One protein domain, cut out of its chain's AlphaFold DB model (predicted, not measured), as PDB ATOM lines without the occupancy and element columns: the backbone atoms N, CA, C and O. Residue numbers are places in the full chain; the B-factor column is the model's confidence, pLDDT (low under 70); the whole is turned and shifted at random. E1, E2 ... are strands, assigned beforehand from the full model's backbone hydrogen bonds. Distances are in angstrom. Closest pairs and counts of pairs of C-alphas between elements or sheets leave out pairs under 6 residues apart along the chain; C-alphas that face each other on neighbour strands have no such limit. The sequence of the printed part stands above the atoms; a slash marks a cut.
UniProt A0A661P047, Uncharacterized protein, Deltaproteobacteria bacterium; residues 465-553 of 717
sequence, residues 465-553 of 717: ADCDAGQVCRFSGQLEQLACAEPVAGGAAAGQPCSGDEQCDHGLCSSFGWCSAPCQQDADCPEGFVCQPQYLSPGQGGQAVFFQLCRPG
ATOM      1  N   ALA A 465     -44.101  59.630  42.704       95.38
ATOM      2  CA  ALA A 465     -44.441  61.023  42.993       95.38
ATOM      3  C   ALA A 465     -44.828  61.844  41.747       95.38
ATOM      4  O   ALA A 465     -45.362  62.944  41.890       95.38
ATOM      5  N   ASP A 466     -44.559  61.329  40.543       95.19
ATOM      6  CA  ASP A 466     -44.962  61.966  39.287       95.19
ATOM      7  C   ASP A 466     -46.431  61.658  38.929       95.19
ATOM      8  O   ASP A 466     -46.973  62.245  37.991       95.19
ATOM      9  N   CYS A 467     -47.075  60.740  39.660       96.75
ATOM     10  CA  CYS A 467     -48.416  60.242  39.383       96.75
ATOM     11  C   CYS A 467     -49.489  60.836  40.304       96.75
ATOM     12  O   CYS A 467     -49.211  61.356  41.387       96.75
ATOM     13  N   ASP A 468     -50.749  60.758  39.862       96.94
ATOM     14  CA  ASP A 468     -51.892  61.179  40.669       96.94
ATOM     15  C   ASP A 468     -52.046  60.299  41.924       96.94
ATOM     16  O   ASP A 468     -51.615  59.146  41.973       96.94
ATOM     17  N   ALA A 469     -52.703  60.833  42.956       95.56
ATOM     18  CA  ALA A 469     -52.901  60.119  44.214       95.56
ATOM     19  C   ALA A 469     -53.599  58.761  44.001       95.56
ATOM     20  O   ALA A 469     -54.723  58.707  43.503       95.56
ATOM     21  N   GLY A 470     -52.947  57.682  44.443       94.19
ATOM     22  CA  GLY A 470     -53.420  56.302  44.283       94.19
ATOM     23  C   GLY A 470     -52.811  55.560  43.090       94.19
ATOM     24  O   GLY A 470     -52.959  54.348  43.017       94.19
ATOM     25  N   GLN A 471     -52.086  56.251  42.209       97.50
ATOM     26  CA  GLN A 471     -51.356  55.646  41.097       97.50
ATOM     27  C   GLN A 471     -49.869  55.472  41.426       97.50
ATOM     28  O   GLN A 471     -49.310  56.205  42.240       97.50
ATOM     29  N   VAL A 472     -49.238  54.511  40.757       97.06
ATOM     30  CA  VAL A 472     -47.794  54.251  40.778       97.06
ATOM     31  C   VAL A 472     -47.224  54.365  39.372       97.06
ATOM     32  O   VAL A 472     -47.936  54.200  38.372       97.06
ATOM     33  N   CYS A 473     -45.930  54.648  39.285       96.50
ATOM     34  CA  CYS A 473     -45.224  54.664  38.019       96.50
ATOM     35  C   CYS A 473     -44.859  53.230  37.631       96.50
ATOM     36  O   CYS A 473     -43.953  52.644  38.212       96.50
ATOM     37  N   ARG A 474     -45.564  52.638  36.662       93.31
ATOM     38  CA  ARG A 474     -45.330  51.243  36.254       93.31
ATOM     39  C   ARG A 474     -44.963  51.104  34.791       93.31
ATOM     40  O   ARG A 474     -45.255  51.974  33.969       93.31
ATOM     41  N   PHE A 475     -44.430  49.942  34.446       86.50
ATOM     42  CA  PHE A 475     -44.253  49.541  33.059       86.50
ATOM     43  C   PHE A 475     -45.618  49.324  32.403       86.50
ATOM     44  O   PHE A 475     -46.443  48.533  32.865       86.50
ATOM     45  N   SER A 476     -45.879  50.039  31.311       83.12
ATOM     46  CA  SER A 476     -46.994  49.690  30.430       83.12
ATOM     47  C   SER A 476     -46.629  48.422  29.647       83.12
ATOM     48  O   SER A 476     -45.455  48.213  29.356       83.12
ATOM     49  N   GLY A 477     -47.608  47.560  29.342       70.12
ATOM     50  CA  GLY A 477     -47.451  46.143  28.946       70.12
ATOM     51  C   GLY A 477     -46.605  45.785  27.708       70.12
ATOM     52  O   GLY A 477     -46.729  44.673  27.207       70.12
ATOM     53  N   GLN A 478     -45.765  46.690  27.207       67.12
ATOM     54  CA  GLN A 478     -44.680  46.405  26.267       67.12
ATOM     55  C   GLN A 478     -43.278  46.668  26.846       67.12
ATOM     56  O   GLN A 478     -42.318  46.597  26.095       67.12
ATOM     57  N   LEU A 479     -43.132  46.964  28.148       65.75
ATOM     58  CA  LEU A 479     -41.849  47.244  28.827       65.75
ATOM     59  C   LEU A 479     -41.022  48.407  28.227       65.75
ATOM     60  O   LEU A 479     -39.941  48.703  28.718       65.75
ATOM     61  N   GLU A 480     -41.535  49.117  27.218       71.00
ATOM     62  CA  GLU A 480     -40.831  50.221  26.547       71.00
ATOM     63  C   GLU A 480     -41.132  51.600  27.156       71.00
ATOM     64  O   GLU A 480     -40.409  52.559  26.888       71.00
ATOM     65  N   GLN A 481     -42.197  51.738  27.958       84.12
ATOM     66  CA  GLN A 481     -42.614  53.029  28.521       84.12
ATOM     67  C   GLN A 481     -43.154  52.900  29.944       84.12
ATOM     68  O   GLN A 481     -44.024  52.062  30.220       84.12
ATOM     69  N   LEU A 482     -42.692  53.805  30.809       90.31
ATOM     70  CA  LEU A 482     -43.265  54.048  32.128       90.31
ATOM     71  C   LEU A 482     -44.530  54.907  32.009       90.31
ATOM     72  O   LEU A 482     -44.544  55.921  31.304       90.31
ATOM     73  N   ALA A 483     -45.594  54.508  32.697       94.06
ATOM     74  CA  ALA A 483     -46.857  55.230  32.738       94.06
ATOM     75  C   ALA A 483     -47.474  55.186  34.138       94.06
ATOM     76  O   ALA A 483     -47.392  54.173  34.837       94.06
ATOM     77  N   CYS A 484     -48.136  56.277  34.517       96.56
ATOM     78  CA  CYS A 484     -48.919  56.321  35.742       96.56
ATOM     79  C   CYS A 484     -50.142  55.425  35.612       96.56
ATOM     80  O   CYS A 484     -50.926  55.548  34.667       96.56
ATOM     81  N   ALA A 485     -50.304  54.511  36.559       95.69
ATOM     82  CA  ALA A 485     -51.461  53.644  36.592       95.69
ATOM     83  C   ALA A 485     -51.738  53.113  37.998       95.69
ATOM     84  O   ALA A 485     -50.901  53.205  38.888       95.69
ATOM     85  N   GLU A 486     -52.917  52.527  38.190       96.81
ATOM     86  CA  GLU A 486     -53.257  51.854  39.447       96.81
ATOM     87  C   GLU A 486     -52.255  50.722  39.754       96.81
ATOM     88  O   GLU A 486     -51.929  49.960  38.826       96.81
ATOM     89  N   PRO A 487     -51.817  50.567  41.019       96.62
ATOM     90  CA  PRO A 487     -51.005  49.439  41.461       96.62
ATOM     91  C   PRO A 487     -51.617  48.103  41.043       96.62
ATOM     92  O   PRO A 487     -52.842  47.964  40.942       96.62
ATOM     93  N   VAL A 488     -50.774  47.102  40.799       95.19
ATOM     94  CA  VAL A 488     -51.266  45.736  40.596       95.19
ATOM     95  C   VAL A 488     -52.035  45.312  41.848       95.19
ATOM     96  O   VAL A 488     -51.533  45.388  42.964       95.19
ATOM     97  N   ALA A 489     -53.296  44.915  41.681       95.62
ATOM     98  CA  ALA A 489     -54.163  44.630  42.816       95.62
ATOM     99  C   ALA A 489     -53.622  43.448  43.640       95.62
ATOM    100  O   ALA A 489     -53.600  42.318  43.159       95.62
ATOM    101  N   GLY A 490     -53.242  43.715  44.894       94.19
ATOM    102  CA  GLY A 490     -52.624  42.720  45.776       94.19
ATOM    103  C   GLY A 490     -51.125  42.520  45.541       94.19
ATOM    104  O   GLY A 490     -50.566  41.581  46.106       94.19
ATOM    105  N   GLY A 491     -50.501  43.376  44.729       95.50
ATOM    106  CA  GLY A 491     -49.058  43.450  44.599       95.50
ATOM    107  C   GLY A 491     -48.388  43.833  45.920       95.50
ATOM    108  O   GLY A 491     -49.012  44.337  46.858       95.50
ATOM    109  N   ALA A 492     -47.106  43.518  46.011       95.75
ATOM    110  CA  ALA A 492     -46.240  43.910  47.096       95.75
ATOM    111  C   ALA A 492     -45.457  45.169  46.706       95.75
ATOM    112  O   ALA A 492     -45.082  45.360  45.544       95.75
ATOM    113  N   ALA A 493     -45.191  46.015  47.698       95.19
ATOM    114  CA  ALA A 493     -44.413  47.233  47.517       95.19
ATOM    115  C   ALA A 493     -42.956  46.922  47.136       95.19
ATOM    116  O   ALA A 493     -42.451  45.823  47.385       95.19
ATOM    117  N   ALA A 494     -42.253  47.917  46.588       93.94
ATOM    118  CA  ALA A 494     -40.822  47.807  46.319       93.94
ATOM    119  C   ALA A 494     -40.038  47.316  47.552       93.94
ATOM    120  O   ALA A 494     -40.325  47.695  48.689       93.94
ATOM    121  N   GLY A 495     -39.057  46.449  47.311       89.19
ATOM    122  CA  GLY A 495     -38.224  45.791  48.313       89.19
ATOM    123  C   GLY A 495     -38.825  44.544  48.966       89.19
ATOM    124  O   GLY A 495     -38.126  43.848  49.697       89.19
ATOM    125  N   GLN A 496     -40.090  44.215  48.698       92.06
ATOM    126  CA  GLN A 496     -40.683  42.949  49.139       92.06
ATOM    127  C   GLN A 496     -40.308  41.797  48.192       92.06
ATOM    128  O   GLN A 496     -40.122  42.037  46.999       92.06
ATOM    129  N   PRO A 497     -40.203  40.549  48.682       83.56
ATOM    130  CA  PRO A 497     -39.887  39.400  47.842       83.56
ATOM    131  C   PRO A 497     -41.016  39.087  46.850       83.56
ATOM    132  O   PRO A 497     -42.195  39.250  47.161       83.56
ATOM    133  N   CYS A 498     -40.650  38.584  45.675       88.69
ATOM    134  CA  CYS A 498     -41.564  38.163  44.619       88.69
ATOM    135  C   CYS A 498     -40.991  36.987  43.824       88.69
ATOM    136  O   CYS A 498     -39.781  36.767  43.773       88.69
ATOM    137  N   SER A 499     -41.872  36.242  43.164       84.56
ATOM    138  CA  SER A 499     -41.511  35.206  42.192       84.56
ATOM    139  C   SER A 499     -42.000  35.509  40.770       84.56
ATOM    140  O   SER A 499     -41.822  34.675  39.887       84.56
ATOM    141  N   GLY A 500     -42.657  36.653  40.554       87.75
ATOM    142  CA  GLY A 500     -43.219  37.074  39.269       87.75
ATOM    143  C   GLY A 500     -43.711  38.522  39.304       87.75
ATOM    144  O   GLY A 500     -44.045  39.037  40.374       87.75
ATOM    145  N   ASP A 501     -43.735  39.177  38.143       90.69
ATOM    146  CA  ASP A 501     -44.073  40.600  37.978       90.69
ATOM    147  C   ASP A 501     -45.460  40.953  38.528       90.69
ATOM    148  O   ASP A 501     -45.656  42.012  39.126       90.69
ATOM    149  N   GLU A 502     -46.428  40.047  38.387       92.56
ATOM    150  CA  GLU A 502     -47.800  40.212  38.867       92.56
ATOM    151  C   GLU A 502     -47.924  40.288  40.395       92.56
ATOM    152  O   GLU A 502     -48.980  40.650  40.909       92.56
ATOM    153  N   GLN A 503     -46.860  39.944  41.123       94.75
ATOM    154  CA  GLN A 503     -46.815  40.016  42.581       94.75
ATOM    155  C   GLN A 503     -46.334  41.373  43.085       94.75
ATOM    156  O   GLN A 503     -46.266  41.564  44.293       94.75
ATOM    157  N   CYS A 504     -46.001  42.306  42.196       96.12
ATOM    158  CA  CYS A 504     -45.419  43.592  42.549       96.12
ATOM    159  C   CYS A 504     -46.349  44.738  42.179       96.12
ATOM    160  O   CYS A 504     -46.903  44.756  41.081       96.12
ATOM    161  N   ASP A 505     -46.487  45.725  43.066       96.19
ATOM    162  CA  ASP A 505     -47.356  46.893  42.864       96.19
ATOM    163  C   ASP A 505     -47.049  47.608  41.541       96.19
ATOM    164  O   ASP A 505     -47.957  47.992  40.798       96.19
ATOM    165  N   HIS A 506     -45.761  47.703  41.208       95.12
ATOM    166  CA  HIS A 506     -45.227  48.322  39.993       95.12
ATOM    167  C   HIS A 506     -45.168  47.375  38.788       95.12
ATOM    168  O   HIS A 506     -44.706  47.771  37.719       95.12
ATOM    169  N   GLY A 507     -45.634  46.132  38.940       92.75
ATOM    170  CA  GLY A 507     -45.603  45.119  37.887       92.75
ATOM    171  C   GLY A 507     -44.189  44.713  37.473       92.75
ATOM    172  O   GLY A 507     -43.987  44.364  36.315       92.75
ATOM    173  N   LEU A 508     -43.212  44.838  38.377       91.56
ATOM    174  CA  LEU A 508     -41.823  44.473  38.128       91.56
ATOM    175  C   LEU A 508     -41.266  43.682  39.310       91.56
ATOM    176  O   LEU A 508     -40.978  44.238  40.374       91.56
ATOM    177  N   CYS A 509     -41.060  42.396  39.075       90.38
ATOM    178  CA  CYS A 509     -40.249  41.534  39.902       90.38
ATOM    179  C   CYS A 509     -38.860  41.487  39.281       90.38
ATOM    180  O   CYS A 509     -38.656  40.960  38.188       90.38
ATOM    181  N   SER A 510     -37.885  42.081  39.964       85.62
ATOM    182  CA  SER A 510     -36.506  42.024  39.491       85.62
ATOM    183  C   SER A 510     -36.051  40.567  39.345       85.62
ATOM    184  O   SER A 510     -36.530  39.674  40.049       85.62
ATOM    185  N   SER A 511     -35.058  40.320  38.487       74.38
ATOM    186  CA  SER A 511     -34.405  39.003  38.350       74.38
ATOM    187  C   SER A 511     -33.840  38.457  39.672       74.38
ATOM    188  O   SER A 511     -33.511  37.275  39.786       74.38
ATOM    189  N   PHE A 512     -33.747  39.327  40.673       70.81
ATOM    190  CA  PHE A 512     -33.263  39.063  42.013       70.81
ATOM    191  C   PHE A 512     -34.355  38.564  42.974       70.81
ATOM    192  O   PHE A 512     -34.027  38.136  44.073       70.81
ATOM    193  N   GLY A 513     -35.625  38.539  42.556       80.00
ATOM    194  CA  GLY A 513     -36.734  38.033  43.371       80.00
ATOM    195  C   GLY A 513     -37.295  39.061  44.351       80.00
ATOM    196  O   GLY A 513     -37.838  38.686  45.387       80.00
ATOM    197  N   TRP A 514     -37.172  40.351  44.030       87.44
ATOM    198  CA  TRP A 514     -37.762  41.451  44.800       87.44
ATOM    199  C   TRP A 514     -38.532  42.391  43.891       87.44
ATOM    200  O   TRP A 514     -38.095  42.680  42.769       87.44
ATOM    201  N   CYS A 515     -39.641  42.908  44.399       94.12
ATOM    202  CA  CYS A 515     -40.395  43.954  43.748       94.12
ATOM    203  C   CYS A 515     -39.547  45.217  43.664       94.12
ATOM    204  O   CYS A 515     -38.946  45.642  44.650       94.12
ATOM    205  N   SER A 516     -39.487  45.817  42.482       94.19
ATOM    206  CA  SER A 516     -38.721  47.036  42.236       94.19
ATOM    207  C   SER A 516     -39.646  48.126  41.700       94.19
ATOM    208  O   SER A 516     -40.636  47.836  41.033       94.19
ATOM    209  N   ALA A 517     -39.333  49.379  42.022       95.19
ATOM    210  CA  ALA A 517     -40.079  50.555  41.589       95.19
ATOM    211  C   ALA A 517     -39.166  51.507  40.808       95.19
ATOM    212  O   ALA A 517     -37.992  51.635  41.170       95.19
ATOM    213  N   PRO A 518     -39.682  52.200  39.779       94.44
ATOM    214  CA  PRO A 518     -38.994  53.322  39.156       94.44
ATOM    215  C   PRO A 518     -38.680  54.429  40.160       94.44
ATOM    216  O   PRO A 518     -39.515  54.787  40.992       94.44
ATOM    217  N   CYS A 519     -37.477  54.979  40.064       94.56
ATOM    218  CA  CYS A 519     -36.974  56.008  40.963       94.56
ATOM    219  C   CYS A 519     -36.145  57.048  40.197       94.56
ATOM    220  O   CYS A 519     -35.687  56.807  39.082       94.56
ATOM    221  N   GLN A 520     -35.913  58.215  40.797       90.75
ATOM    222  CA  GLN A 520     -34.934  59.199  40.316       90.75
ATOM    223  C   GLN A 520     -33.742  59.352  41.270       90.75
ATOM    224  O   GLN A 520     -32.646  59.718  40.845       90.75
ATOM    225  N   GLN A 521     -33.966  59.111  42.559       89.69
ATOM    226  CA  GLN A 521     -33.004  59.298  43.641       89.69
ATOM    227  C   GLN A 521     -33.261  58.278  44.754       89.69
ATOM    228  O   GLN A 521     -34.370  57.765  44.883       89.69
ATOM    229  N   ASP A 522     -32.265  58.024  45.603       89.44
ATOM    230  CA  ASP A 522     -32.352  57.016  46.676       89.44
ATOM    231  C   ASP A 522     -33.527  57.248  47.633       89.44
ATOM    232  O   ASP A 522     -34.122  56.304  48.132       89.44
ATOM    233  N   ALA A 523     -33.916  58.508  47.849       92.69
ATOM    234  CA  ALA A 523     -35.058  58.856  48.694       92.69
ATOM    235  C   ALA A 523     -36.422  58.440  48.109       92.69
ATOM    236  O   ALA A 523     -37.419  58.487  48.828       92.69
ATOM    237  N   ASP A 524     -36.486  58.075  46.824       94.44
ATOM    238  CA  ASP A 524     -37.685  57.486  46.219       94.44
ATOM    239  C   ASP A 524     -37.794  55.978  46.529       94.44
ATOM    240  O   ASP A 524     -38.834  55.372  46.279       94.44
ATOM    241  N   CYS A 525     -36.735  55.372  47.073       94.12
ATOM    242  CA  CYS A 525     -36.665  53.955  47.390       94.12
ATOM    243  C   CYS A 525     -36.946  53.676  48.875       94.12
ATOM    244  O   CYS A 525     -36.754  54.546  49.730       94.12
ATOM    245  N   PRO A 526     -37.433  52.464  49.207       93.44
ATOM    246  CA  PRO A 526     -37.619  52.057  50.595       93.44
ATOM    247  C   PRO A 526     -36.281  52.013  51.353       93.44
ATOM    248  O   PRO A 526     -35.204  51.978  50.760       93.44
ATOM    249  N   GLU A 527     -36.341  51.998  52.686       88.31
ATOM    250  CA  GLU A 527     -35.139  51.900  53.522       88.31
ATOM    251  C   GLU A 527     -34.321  50.646  53.168       88.31
ATOM    252  O   GLU A 527     -34.872  49.558  53.006       88.31
ATOM    253  N   GLY A 528     -33.004  50.814  53.025       82.88
ATOM    254  CA  GLY A 528     -32.103  49.752  52.576       82.88
ATOM    255  C   GLY A 528     -32.036  49.578  51.058       82.88
ATOM    256  O   GLY A 528     -31.351  48.667  50.610       82.88
ATOM    257  N   PHE A 529     -32.701  50.435  50.274       89.06
ATOM    258  CA  PHE A 529     -32.633  50.450  48.816       89.06
ATOM    259  C   PHE A 529     -32.085  51.793  48.295       89.06
ATOM    260  O   PHE A 529     -32.308  52.845  48.888       89.06
ATOM    261  N   VAL A 530     -31.365  51.752  47.176       88.38
ATOM    262  CA  VAL A 530     -30.844  52.888  46.410       88.38
ATOM    263  C   VAL A 530     -31.407  52.883  44.998       88.38
ATOM    264  O   VAL A 530     -31.806  51.848  44.458       88.38
ATOM    265  N   CYS A 531     -31.437  54.062  44.393       90.19
ATOM    266  CA  CYS A 531     -31.918  54.233  43.041       90.19
ATOM    267  C   CYS A 531     -30.780  54.025  42.050       90.19
ATOM    268  O   CYS A 531     -29.846  54.827  41.986       90.19
ATOM    269  N   GLN A 532     -30.844  52.941  41.281       83.06
ATOM    270  CA  GLN A 532     -29.772  52.589  40.361       83.06
ATOM    271  C   GLN A 532     -30.282  52.132  38.996       83.06
ATOM    272  O   GLN A 532     -31.352  51.531  38.891       83.06
ATOM    273  N   PRO A 533     -29.491  52.366  37.934       80.56
ATOM    274  CA  PRO A 533     -29.838  51.919  36.601       80.56
ATOM    275  C   PRO A 533     -29.774  50.391  36.541       80.56
ATOM    276  O   PRO A 533     -28.740  49.776  36.800       80.56
ATOM    277  N   GLN A 534     -30.882  49.769  36.164       80.94
ATOM    278  CA  GLN A 534     -30.949  48.356  35.827       80.94
ATOM    279  C   GLN A 534     -31.182  48.163  34.341       80.94
ATOM    280  O   GLN A 534     -31.939  48.894  33.700       80.94
ATOM    281  N   TYR A 535     -30.542  47.119  33.834       76.12
ATOM    282  CA  TYR A 535     -30.760  46.598  32.502       76.12
ATOM    283  C   TYR A 535     -31.973  45.668  32.525       76.12
ATOM    284  O   TYR A 535     -31.936  44.613  33.162       76.12
ATOM    285  N   LEU A 536     -33.041  46.046  31.829       77.50
ATOM    286  CA  LEU A 536     -34.185  45.170  31.600       77.50
ATOM    287  C   LEU A 536     -34.219  44.789  30.122       77.50
ATOM    288  O   LEU A 536     -34.219  45.658  29.249       77.50
ATOM    289  N   SER A 537     -34.245  43.483  29.843       71.75
ATOM    290  CA  SER A 537     -34.450  42.959  28.493       71.75
ATOM    291  C   SER A 537     -35.932  42.611  28.313       71.75
ATOM    292  O   SER A 537     -36.426  41.691  28.974       71.75
ATOM    293  N   PRO A 538     -36.674  43.348  27.471       62.47
ATOM    294  CA  PRO A 538     -38.096  43.123  27.305       62.47
ATOM    295  C   PRO A 538     -38.375  41.893  26.437       62.47
ATOM    296  O   PRO A 538     -38.494  42.000  25.222       62.47
ATOM    297  N   GLY A 539     -38.507  40.718  27.068       64.75
ATOM    298  CA  GLY A 539     -38.950  39.472  26.428       64.75
ATOM    299  C   GLY A 539     -38.178  39.080  25.151       64.75
ATOM    300  O   GLY A 539     -37.141  39.644  24.816       64.75
ATOM    301  N   GLN A 540     -38.662  38.077  24.409       52.75
ATOM    302  CA  GLN A 540     -38.015  37.674  23.152       52.75
ATOM    303  C   GLN A 540     -38.218  38.737  22.058       52.75
ATOM    304  O   GLN A 540     -39.215  38.713  21.341       52.75
ATOM    305  N   GLY A 541     -37.250  39.648  21.917       63.19
ATOM    306  CA  GLY A 541     -37.100  40.531  20.754       63.19
ATOM    307  C   GLY A 541     -37.172  42.036  21.022       63.19
ATOM    308  O   GLY A 541     -37.028  42.803  20.072       63.19
ATOM    309  N   GLY A 542     -37.386  42.474  22.264       66.56
ATOM    310  CA  GLY A 542     -37.343  43.893  22.604       66.56
ATOM    311  C   GLY A 542     -35.907  44.416  22.750       66.56
ATOM    312  O   GLY A 542     -35.018  43.691  23.203       66.56
ATOM    313  N   GLN A 543     -35.665  45.674  22.361       66.31
ATOM    314  CA  GLN A 543     -34.389  46.330  22.657       66.31
ATOM    315  C   GLN A 543     -34.259  46.492  24.167       66.31
ATOM    316  O   GLN A 543     -35.176  46.981  24.827       66.31
ATOM    317  N   ALA A 544     -33.120  46.084  24.712       65.12
ATOM    318  CA  ALA A 544     -32.858  46.322  26.113       65.12
ATOM    319  C   ALA A 544     -32.712  47.816  26.389       65.12
ATOM    320  O   ALA A 544     -32.119  48.565  25.610       65.12
ATOM    321  N   VAL A 545     -33.267  48.230  27.516       76.62
ATOM    322  CA  VAL A 545     -33.330  49.623  27.945       76.62
ATOM    323  C   VAL A 545     -32.955  49.704  29.416       76.62
ATOM    324  O   VAL A 545     -33.170  48.761  30.186       76.62
ATOM    325  N   PHE A 546     -32.369  50.835  29.802       81.00
ATOM    326  CA  PHE A 546     -32.018  51.085  31.191       81.00
ATOM    327  C   PHE A 546     -33.140  51.845  31.889       81.00
ATOM    328  O   PHE A 546     -33.644  52.849  31.377       81.00
ATOM    329  N   PHE A 547     -33.483  51.396  33.092       84.88
ATOM    330  CA  PHE A 547     -34.417  52.078  33.980       84.88
ATOM    331  C   PHE A 547     -33.748  52.347  35.315       84.88
ATOM    332  O   PHE A 547     -33.056  51.483  35.843       84.88
ATOM    333  N   GLN A 548     -33.976  53.531  35.871       88.12
ATOM    334  CA  GLN A 548     -33.625  53.803  37.257       88.12
ATOM    335  C   GLN A 548     -34.639  53.090  38.146       88.12
ATOM    336  O   GLN A 548     -35.831  53.398  38.102       88.12
ATOM    337  N   LEU A 549     -34.168  52.091  38.878       91.75
ATOM    338  CA  LEU A 549     -34.988  51.169  39.642       91.75
ATOM    339  C   LEU A 549     -34.454  51.050  41.065       91.75
ATOM    340  O   LEU A 549     -33.244  51.076  41.298       91.75
ATOM    341  N   CYS A 550     -35.365  50.901  42.021       92.69
ATOM    342  CA  CYS A 550     -34.988  50.649  43.399       92.69
ATOM    343  C   CYS A 550     -34.339  49.274  43.514       92.69
ATOM    344  O   CYS A 550     -34.943  48.244  43.190       92.69
ATOM    345  N   ARG A 551     -33.102  49.273  43.998       86.88
ATOM    346  CA  ARG A 551     -32.297  48.091  44.299       86.88
ATOM    347  C   ARG A 551     -31.805  48.157  45.731       86.88
ATOM    348  O   ARG A 551     -31.735  49.256  46.254       86.88
ATOM    349  N   PRO A 552     -31.444  47.042  46.363       82.62
ATOM    350  CA  PRO A 552     -30.776  47.076  47.658       82.62
ATOM    351  C   PRO A 552     -29.549  48.009  47.666       82.62
ATOM    352  O   PRO A 552     -28.917  48.217  46.633       82.62
ATOM    353  N   GLY A 553     -29.264  48.623  48.814       75.56
ATOM    354  CA  GLY A 553     -28.204  49.614  49.034       75.56
ATOM    355  C   GLY A 553     -26.769  49.104  48.819       75.56
ATOM    356  O   GLY A 553     -26.571  47.924  48.544       75.56
TER     357      GLY A 553
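What this domain is: This is residues 465 to 553 of the 717 residues of an uncharacterized protein of Deltaproteobacteria bacterium (UniProt A0A661P047). Little of this domain is regular structure: a long, bent hairpin of E3 and E4 runs along the longest axis, a small hairpin of E1 and E2 lies away from it, and the long loops of residues 486 to 528 wind from E2 to E3. The printed part has 89 residues, no named helix and strands E1, E2, E3, E4 in two antiparallel sheets; its class is all strand, with 24 residues in named elements. It is compact, radius of gyration of the C-alphas 11.9 A, spanning 34 by 27 by 24 A.

Where its parts are: Find C-alpha 529 at (-32.633, 50.450, 48.816); E3 runs 18.1 A to residue 536, and E4, residues 545 to 552, runs 20.0 A. E1 is residues 472 to 475, from (-47.794, 54.251, 40.778), and E2 is 482 to 485.

How they stand to each other: In the E3 and E4 hairpin, look for N 530 and O 551, 2.7 A apart; E3 bends by 66 degrees at residue 532, E4 by 60 at 548. In the E1 and E2 hairpin, N 472 and O 485 are 2.8 A apart. E1 and E2 are apart from E3 and E4.

The domain as a whole: The farthest C-alphas, Glu 527 and Gly 541, are 34.7 A apart. The printed part has no cut; the link E2 to E3, 43 residues, is long. Confidence is under 70 at residues 478 to 479 and 538 to 544.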